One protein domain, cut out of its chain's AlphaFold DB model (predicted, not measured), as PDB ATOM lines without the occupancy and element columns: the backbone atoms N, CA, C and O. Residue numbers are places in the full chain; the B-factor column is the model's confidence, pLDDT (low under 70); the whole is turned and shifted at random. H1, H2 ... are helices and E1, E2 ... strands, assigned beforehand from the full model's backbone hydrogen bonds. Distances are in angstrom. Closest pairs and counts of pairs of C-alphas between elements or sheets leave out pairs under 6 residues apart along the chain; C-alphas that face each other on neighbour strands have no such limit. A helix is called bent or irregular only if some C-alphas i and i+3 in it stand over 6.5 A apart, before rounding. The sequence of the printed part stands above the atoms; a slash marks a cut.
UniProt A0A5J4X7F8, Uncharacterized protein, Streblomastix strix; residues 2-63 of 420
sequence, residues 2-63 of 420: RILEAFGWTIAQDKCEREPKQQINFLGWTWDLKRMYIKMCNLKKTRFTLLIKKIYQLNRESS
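This is residues 2 to 63 of the 420 residues of an uncharacterized protein of Streblomastix strix (UniProt A0A5J4X7F8). A small sheet has the long helix H2 sticking out from one end with residues 45 to 62, and a loose loop, residues 6 to 22, joins it to the short helix H1. The printed part has 62 residues, with two named helices and three named strands in the order H1, E1, E2, E3, H2 along the chain, mixed helices and strands, and an antiparallel sheet in order E1 - E2 - E3. The whole is extended, radius of gyration of the C-alphas 17.1 A, spanning 54 by 25 by 16 A.

Find C-alpha 2 at (-36.568, 47.394, 44.128), where H1, residues 2 to 5, begins. E1, residues 23 to 26, E2, 29 to 32, and E3, 37 to 40, each measure 9.7 A. H2, residues 42 to 62, runs 30.6 A to C-alpha 62 at (-71.283, 53.601, 54.228); it is neither bent nor irregular, but only just: C-alphas 43 and 46 are 6.1 A apart.

The strands form a meander, each the antiparallel neighbour of the one before. In hairpin E1 and E2, N 26 and O 29 are 2.9 A apart; in hairpin E2 and E3, N 30 and O 39 are 3.4 A apart, both within hydrogen-bond range. Neither helix is on the sheet, and H1 and H2 are apart. H2 has 15 of 17 O i to N i+4 pairs within range; H1 is too short for one.

Arg 18 and Ser 63 have the farthest C-alphas, 56.0 A apart. The printed part has no cut; the link H1 to E1 is long. Look for pLDDT under 70 at residues 2 to 3, 5 to 6, 8 to 21 and 40.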
ATOM      1  N   ARG A   2     -36.259  46.538  42.952       56.12
ATOM      2  CA  ARG A   2     -36.568  47.394  44.128       56.12
ATOM      3  C   ARG A   2     -37.743  46.959  45.025       56.12
ATOM      4  O   ARG A   2     -37.718  47.193  46.225       56.12
ATOM      5  N   ILE A   3     -38.767  46.302  44.469       69.50
ATOM      6  CA  ILE A   3     -39.903  45.790  45.262       69.50
ATOM      7  C   ILE A   3     -39.468  44.660  46.212       69.50
ATOM      8  O   ILE A   3     -39.967  44.595  47.325       69.50
ATOM      9  N   LEU A   4     -38.537  43.790  45.806       71.38
ATOM     10  CA  LEU A   4     -38.054  42.681  46.644       71.38
ATOM     11  C   LEU A   4     -37.092  43.170  47.739       71.38
ATOM     12  O   LEU A   4     -37.124  42.652  48.854       71.38
ATOM     13  N   GLU A   5     -36.323  44.224  47.457       65.06
ATOM     14  CA  GLU A   5     -35.479  44.903  48.450       65.06
ATOM     15  C   GLU A   5     -36.312  45.534  49.572       65.06
ATOM     16  O   GLU A   5     -35.944  45.426  50.737       65.06
ATOM     17  N   ALA A   6     -37.481  46.102  49.254       67.75
ATOM     18  CA  ALA A   6     -38.400  46.645  50.259       67.75
ATOM     19  C   ALA A   6     -38.953  45.576  51.226       67.75
ATOM     20  O   ALA A   6     -39.368  45.909  52.334       67.75
ATOM     21  N   PHE A   7     -38.932  44.295  50.834       76.88
ATOM     22  CA  PHE A   7     -39.271  43.159  51.701       76.88
ATOM     23  C   PHE A   7     -38.044  42.524  52.381       76.88
ATOM     24  O   PHE A   7     -38.184  41.497  53.045       76.88
ATOM     25  N   GLY A   8     -36.851  43.112  52.236       68.56
ATOM     26  CA  GLY A   8     -35.613  42.626  52.849       68.56
ATOM     27  C   GLY A   8     -34.973  41.435  52.133       68.56
ATOM     28  O   GLY A   8     -34.180  40.720  52.739       68.56
ATOM     29  N   TRP A   9     -35.315  41.180  50.866       61.53
ATOM     30  CA  TRP A   9     -34.731  40.085  50.090       61.53
ATOM     31  C   TRP A   9     -33.667  40.618  49.127       61.53
ATOM     32  O   TRP A   9     -33.985  41.159  48.068       61.53
ATOM     33  N   THR A  10     -32.394  40.417  49.467       52.31
ATOM     34  CA  THR A  10     -31.260  40.586  48.549       52.31
ATOM     35  C   THR A  10     -31.011  39.273  47.813       52.31
ATOM     36  O   THR A  10     -30.477  38.322  48.384       52.31
ATOM     37  N   ILE A  11     -31.415  39.188  46.543       57.31
ATOM     38  CA  ILE A  11     -31.036  38.056  45.688       57.31
ATOM     39  C   ILE A  11     -29.572  38.267  45.296       57.31
ATOM     40  O   ILE A  11     -29.269  39.178  44.531       57.31
ATOM     41  N   ALA A  12     -28.667  37.443  45.826       43.31
ATOM     42  CA  ALA A  12     -27.272  37.432  45.397       43.31
ATOM     43  C   ALA A  12     -27.206  37.005  43.919       43.31
ATOM     44  O   ALA A  12     -27.502  35.852  43.595       43.31
ATOM     45  N   GLN A  13     -26.855  37.939  43.028       51.38
ATOM     46  CA  GLN A  13     -26.793  37.695  41.581       51.38
ATOM     47  C   GLN A  13     -25.817  36.561  41.218       51.38
ATOM     48  O   GLN A  13     -26.118  35.778  40.319       51.38
ATOM     49  N   ASP A  14     -24.748  36.371  41.996       45.25
ATOM     50  CA  ASP A  14     -23.656  35.431  41.695       45.25
ATOM     51  C   ASP A  14     -24.026  33.936  41.704       45.25
ATOM     52  O   ASP A  14     -23.230  33.099  41.278       45.25
ATOM     53  N   LYS A  15     -25.221  33.549  42.176       48.72
ATOM     54  CA  LYS A  15     -25.645  32.132  42.225       48.72
ATOM     55  C   LYS A  15     -26.804  31.762  41.300       48.72
ATOM     56  O   LYS A  15     -27.141  30.581  41.221       48.72
ATOM     57  N   CYS A  16     -27.400  32.711  40.579       55.25
ATOM     58  CA  CYS A  16     -28.576  32.441  39.740       55.25
ATOM     59  C   CYS A  16     -28.269  32.111  38.268       55.25
ATOM     60  O   CYS A  16     -29.198  31.797  37.528       55.25
ATOM     61  N   GLU A  17     -27.006  32.120  37.830       50.91
ATOM     62  CA  GLU A  17     -26.675  31.942  36.406       50.91
ATOM     63  C   GLU A  17     -26.679  30.491  35.901       50.91
ATOM     64  O   GLU A  17     -26.749  30.285  34.692       50.91
ATOM     65  N   ARG A  18     -26.643  29.463  36.767       54.69
ATOM     66  CA  ARG A  18     -26.442  28.084  36.273       54.69
ATOM     67  C   ARG A  18     -27.692  27.249  36.007       54.69
ATOM     68  O   ARG A  18     -27.591  26.364  35.169       54.69
ATOM     69  N   GLU A  19     -28.866  27.533  36.582       53.91
ATOM     70  CA  GLU A  19     -30.113  26.824  36.214       53.91
ATOM     71  C   GLU A  19     -31.388  27.676  36.435       53.91
ATOM     72  O   GLU A  19     -31.821  27.883  37.571       53.91
ATOM     73  N   PRO A  20     -32.071  28.148  35.370       52.59
ATOM     74  CA  PRO A  20     -33.229  29.028  35.497       52.59
ATOM     75  C   PRO A  20     -34.528  28.213  35.586       52.59
ATOM     76  O   PRO A  20     -35.269  28.100  34.604       52.59
ATOM     77  N   LYS A  21     -34.817  27.611  36.748       60.19
ATOM     78  CA  LYS A  21     -36.108  26.930  37.018       60.19
ATOM     79  C   LYS A  21     -36.664  27.143  38.433       60.19
ATOM     80  O   LYS A  21     -37.420  26.314  38.930       60.19
ATOM     81  N   GLN A  22     -36.338  28.250  39.095       75.12
ATOM     82  CA  GLN A  22     -36.877  28.517  40.430       75.12
ATOM     83  C   GLN A  22     -38.237  29.220  40.346       75.12
ATOM     84  O   GLN A  22     -38.327  30.425  40.114       75.12
ATOM     85  N   GLN A  23     -39.306  28.442  40.532       79.94
ATOM     86  CA  GLN A  23     -40.605  28.976  40.933       79.94
ATOM     87  C   GLN A  23     -40.575  29.218  42.440       79.94
ATOM     88  O   GLN A  23     -40.343  28.286  43.211       79.94
ATOM     89  N   ILE A  24     -40.827  30.452  42.870       86.38
ATOM     90  CA  ILE A  24     -40.952  30.775  44.295       86.38
ATOM     91  C   ILE A  24     -42.435  30.912  44.620       86.38
ATOM     92  O   ILE A  24     -43.140  31.728  44.027       86.38
ATOM     93  N   ASN A  25     -42.912  30.106  45.567       81.81
ATOM     94  CA  ASN A  25     -44.266  30.210  46.094       81.81
ATOM     95  C   ASN A  25     -44.237  30.994  47.407       81.81
ATOM     96  O   ASN A  25     -43.766  30.485  48.419       81.81
ATOM     97  N   PHE A  26     -44.778  32.212  47.412       81.19
ATOM     98  CA  PHE A  26     -44.873  33.044  48.616       81.19
ATOM     99  C   PHE A  26     -46.300  33.553  48.802       81.19
ATOM    100  O   PHE A  26     -46.897  34.099  47.880       81.19
ATOM    101  N   LEU A  27     -46.896  33.326  49.978       83.06
ATOM    102  CA  LEU A  27     -48.285  33.708  50.305       83.06
ATOM    103  C   LEU A  27     -49.367  33.198  49.315       83.06
ATOM    104  O   LEU A  27     -50.515  33.647  49.327       83.06
ATOM    105  N   GLY A  28     -49.061  32.184  48.501       83.06
ATOM    106  CA  GLY A  28     -49.946  31.673  47.442       83.06
ATOM    107  C   GLY A  28     -49.834  32.412  46.107       83.06
ATOM    108  O   GLY A  28     -50.730  32.294  45.272       83.06
ATOM    109  N   TRP A  29     -48.754  33.163  45.926       78.06
ATOM    110  CA  TRP A  29     -48.311  33.711  44.655       78.06
ATOM    111  C   TRP A  29     -47.171  32.852  44.135       78.06
ATOM    112  O   TRP A  29     -46.223  32.593  44.877       78.06
ATOM    113  N   THR A  30     -47.257  32.433  42.876       85.56
ATOM    114  CA  THR A  30     -46.161  31.743  42.195       85.56
ATOM    115  C   THR A  30     -45.427  32.759  41.338       85.56
ATOM    116  O   THR A  30     -46.006  33.346  40.421       85.56
ATOM    117  N   TRP A  31     -44.161  32.982  41.669       86.06
ATOM    118  CA  TRP A  31     -43.268  33.868  40.942       86.06
ATOM    119  C   TRP A  31     -42.415  33.022  40.008       86.06
ATOM    120  O   TRP A  31     -41.619  32.203  40.465       86.06
ATOM    121  N   ASP A  32     -42.597  33.213  38.703       84.44
ATOM    122  CA  ASP A  32     -41.689  32.673  37.696       84.44
ATOM    123  C   ASP A  32     -40.596  33.710  37.424       84.44
ATOM    124  O   ASP A  32     -40.801  34.676  36.681       84.44
ATOM    125  N   LEU A  33     -39.434  33.516  38.052       82.56
ATOM    126  CA  LEU A  33     -38.289  34.418  37.915       82.56
ATOM    127  C   LEU A  33     -37.778  34.493  36.471       82.56
ATOM    128  O   LEU A  33     -37.240  35.523  36.079       82.56
ATOM    129  N   LYS A  34     -38.011  33.455  35.651       78.75
ATOM    130  CA  LYS A  34     -37.589  33.433  34.243       78.75
ATOM    131  C   LYS A  34     -38.421  34.371  33.370       78.75
ATOM    132  O   LYS A  34     -37.938  34.831  32.341       78.75
ATOM    133  N   ARG A  35     -39.675  34.637  33.747       77.38
ATOM    134  CA  ARG A  35     -40.608  35.461  32.957       77.38
ATOM    135  C   ARG A  35     -41.029  36.763  33.640       77.38
ATOM    136  O   ARG A  35     -41.776  37.519  33.030       77.38
ATOM    137  N   MET A  36     -40.600  37.021  34.881       84.00
ATOM    138  CA  MET A  36     -41.107  38.126  35.719       84.00
ATOM    139  C   MET A  36     -42.648  38.215  35.721       84.00
ATOM    140  O   MET A  36     -43.228  39.292  35.851       84.00
ATOM    141  N   TYR A  37     -43.339  37.080  35.573       72.00
ATOM    142  CA  TYR A  37     -44.796  37.038  35.537       72.00
ATOM    143  C   TYR A  37     -45.335  36.567  36.884       72.00
ATOM    144  O   TYR A  37     -45.001  35.481  37.363       72.00
ATOM    145  N   ILE A  38     -46.191  37.387  37.489       76.12
ATOM    146  CA  ILE A  38     -46.862  37.083  38.748       76.12
ATOM    147  C   ILE A  38     -48.202  36.418  38.420       76.12
ATOM    148  O   ILE A  38     -49.143  37.078  37.976       76.12
ATOM    149  N   LYS A  39     -48.309  35.104  38.649       77.50
ATOM    150  CA  LYS A  39     -49.571  34.371  38.482       77.50
ATOM    151  C   LYS A  39     -50.196  34.101  39.843       77.50
ATOM    152  O   LYS A  39     -49.635  33.401  40.682       77.50
ATOM    153  N   MET A  40     -51.398  34.627  40.048       66.31
ATOM    154  CA  MET A  40     -52.194  34.311  41.228       66.31
ATOM    155  C   MET A  40     -52.896  32.962  41.016       66.31
ATOM    156  O   MET A  40     -53.573  32.772  40.002       66.31
ATOM    157  N   CYS A  41     -52.742  32.010  41.939       74.00
ATOM    158  CA  CYS A  41     -53.380  30.697  41.814       74.00
ATOM    159  C   CYS A  41     -54.914  30.826  41.778       74.00
ATOM    160  O   CYS A  41     -55.516  31.509  42.613       74.00
ATOM    161  N   ASN A  42     -55.556  30.125  40.837       73.31
ATOM    162  CA  ASN A  42     -56.990  30.241  40.534       73.31
ATOM    163  C   ASN A  42     -57.904  30.089  41.764       73.31
ATOM    164  O   ASN A  42     -58.898  30.800  41.878       73.31
ATOM    165  N   LEU A  43     -57.534  29.234  42.723       70.12
ATOM    166  CA  LEU A  43     -58.315  28.991  43.941       70.12
ATOM    167  C   LEU A  43     -58.453  30.244  44.829       70.12
ATOM    168  O   LEU A  43     -59.502  30.489  45.423       70.12
ATOM    169  N   LYS A  44     -57.405  31.074  44.906       73.56
ATOM    170  CA  LYS A  44     -57.410  32.304  45.714       73.56
ATOM    171  C   LYS A  44     -57.953  33.507  44.952       73.56
ATOM    172  O   LYS A  44     -58.448  34.430  45.591       73.56
ATOM    173  N   LYS A  45     -57.949  33.470  43.614       80.50
ATOM    174  CA  LYS A  45     -58.552  34.513  42.772       80.50
ATOM    175  C   LYS A  45     -60.033  34.694  43.091       80.50
ATOM    176  O   LYS A  45     -60.461  35.815  43.326       80.50
ATOM    177  N   THR A  46     -60.787  33.605  43.227       84.94
ATOM    178  CA  THR A  46     -62.210  33.668  43.597       84.94
ATOM    179  C   THR A  46     -62.413  34.273  44.986       84.94
ATOM    180  O   THR A  46     -63.243  35.163  45.156       84.94
ATOM    181  N   ARG A  47     -61.613  33.856  45.978       84.44
ATOM    182  CA  ARG A  47     -61.716  34.364  47.356       84.44
ATOM    183  C   ARG A  47     -61.352  35.848  47.455       84.44
ATOM    184  O   ARG A  47     -62.032  36.589  48.156       84.44
ATOM    185  N   PHE A  48     -60.322  36.288  46.737       86.56
ATOM    186  CA  PHE A  48     -59.904  37.688  46.717       86.56
ATOM    187  C   PHE A  48     -60.928  38.570  45.991       86.56
ATOM    188  O   PHE A  48     -61.296  39.620  46.503       86.56
ATOM    189  N   THR A  49     -61.487  38.104  44.869       92.62
ATOM    190  CA  THR A  49     -62.585  38.796  44.176       92.62
ATOM    191  C   THR A  49     -63.819  38.942  45.068       92.62
ATOM    192  O   THR A  49     -64.441  40.001  45.072       92.62
ATOM    193  N   LEU A  50     -64.166  37.916  45.854       93.75
ATOM    194  CA  LEU A  50     -65.270  37.998  46.817       93.75
ATOM    195  C   LEU A  50     -64.988  39.015  47.933       93.75
ATOM    196  O   LEU A  50     -65.880  39.778  48.292       93.75
ATOM    197  N   LEU A  51     -63.755  39.071  48.447       92.12
ATOM    198  CA  LEU A  51     -63.356  40.064  49.451       92.12
ATOM    199  C   LEU A  51     -63.376  41.493  48.892       92.12
ATOM    200  O   LEU A  51     -63.909  42.381  49.548       92.12
ATOM    201  N   ILE A  52     -62.877  41.709  47.671       92.31
ATOM    202  CA  ILE A  52     -62.932  43.017  46.999       92.31
ATOM    203  C   ILE A  52     -64.386  43.449  46.791       92.31
ATOM    204  O   ILE A  52     -64.734  44.580  47.117       92.31
ATOM    205  N   LYS A  53     -65.252  42.548  46.309       95.06
ATOM    206  CA  LYS A  53     -66.688  42.834  46.160       95.06
ATOM    207  C   LYS A  53     -67.329  43.218  47.494       95.06
ATOM    208  O   LYS A  53     -68.096  44.173  47.534       95.06
ATOM    209  N   LYS A  54     -66.975  42.523  48.580       93.94
ATOM    210  CA  LYS A  54     -67.473  42.823  49.928       93.94
ATOM    211  C   LYS A  54     -67.024  44.203  50.421       93.94
ATOM    212  O   LYS A  54     -67.836  44.921  50.986       93.94
ATOM    213  N   ILE A  55     -65.769  44.591  50.175       93.94
ATOM    214  CA  ILE A  55     -65.252  45.926  50.528       93.94
ATOM    215  C   ILE A  55     -65.952  47.011  49.706       93.94
ATOM    216  O   ILE A  55     -66.370  48.024  50.254       93.94
ATOM    217  N   TYR A  56     -66.131  46.789  48.403       91.12
ATOM    218  CA  TYR A  56     -66.806  47.747  47.528       91.12
ATOM    219  C   TYR A  56     -68.267  47.967  47.937       91.12
ATOM    220  O   TYR A  56     -68.747  49.097  47.962       91.12
ATOM    221  N   GLN A  57     -68.966  46.892  48.305       91.00
ATOM    222  CA  GLN A  57     -70.339  46.966  48.794       91.00
ATOM    223  C   GLN A  57     -70.431  47.675  50.151       91.00
ATOM    224  O   GLN A  57     -71.285  48.539  50.316       91.00
ATOM    225  N   LEU A  58     -69.511  47.378  51.075       92.00
ATOM    226  CA  LEU A  58     -69.439  48.049  52.375       92.00
ATOM    227  C   LEU A  58     -69.212  49.560  52.221       92.00
ATOM    228  O   LEU A  58     -69.883  50.355  52.869       92.00
ATOM    229  N   ASN A  59     -68.311  49.957  51.320       84.62
ATOM    230  CA  ASN A  59     -68.044  51.367  51.049       84.62
ATOM    231  C   ASN A  59     -69.268  52.065  50.437       84.62
ATOM    232  O   ASN A  59     -69.569  53.193  50.814       84.62
ATOM    233  N   ARG A  60     -70.014  51.376  49.560       83.25
ATOM    234  CA  ARG A  60     -71.252  51.895  48.960       83.25
ATOM    235  C   ARG A  60     -72.364  52.112  49.989       83.25
ATOM    236  O   ARG A  60     -73.077  53.103  49.901       83.25
ATOM    237  N   GLU A  61     -72.516  51.205  50.951       86.75
ATOM    238  CA  GLU A  61     -73.505  51.335  52.033       86.75
ATOM    239  C   GLU A  61     -73.099  52.398  53.064       86.75
ATOM    240  O   GLU A  61     -73.962  53.051  53.644       86.75
ATOM    241  N   SER A  62     -71.795  52.620  53.261       84.50
ATOM    242  CA  SER A  62     -71.283  53.601  54.228       84.50
ATOM    243  C   SER A  62     -71.408  55.069  53.796       84.50
ATOM    244  O   SER A  62     -71.229  55.953  54.628       84.50
ATOM    245  N   SER A  63     -71.729  55.354  52.526       75.38
ATOM    246  CA  SER A  63     -71.869  56.725  52.007       75.38
ATOM    247  C   SER A  63     -73.145  56.911  51.164       75.38
ATOM    248  O   SER A  63     -73.058  57.075  49.945       75.38
TER     249      SER A  63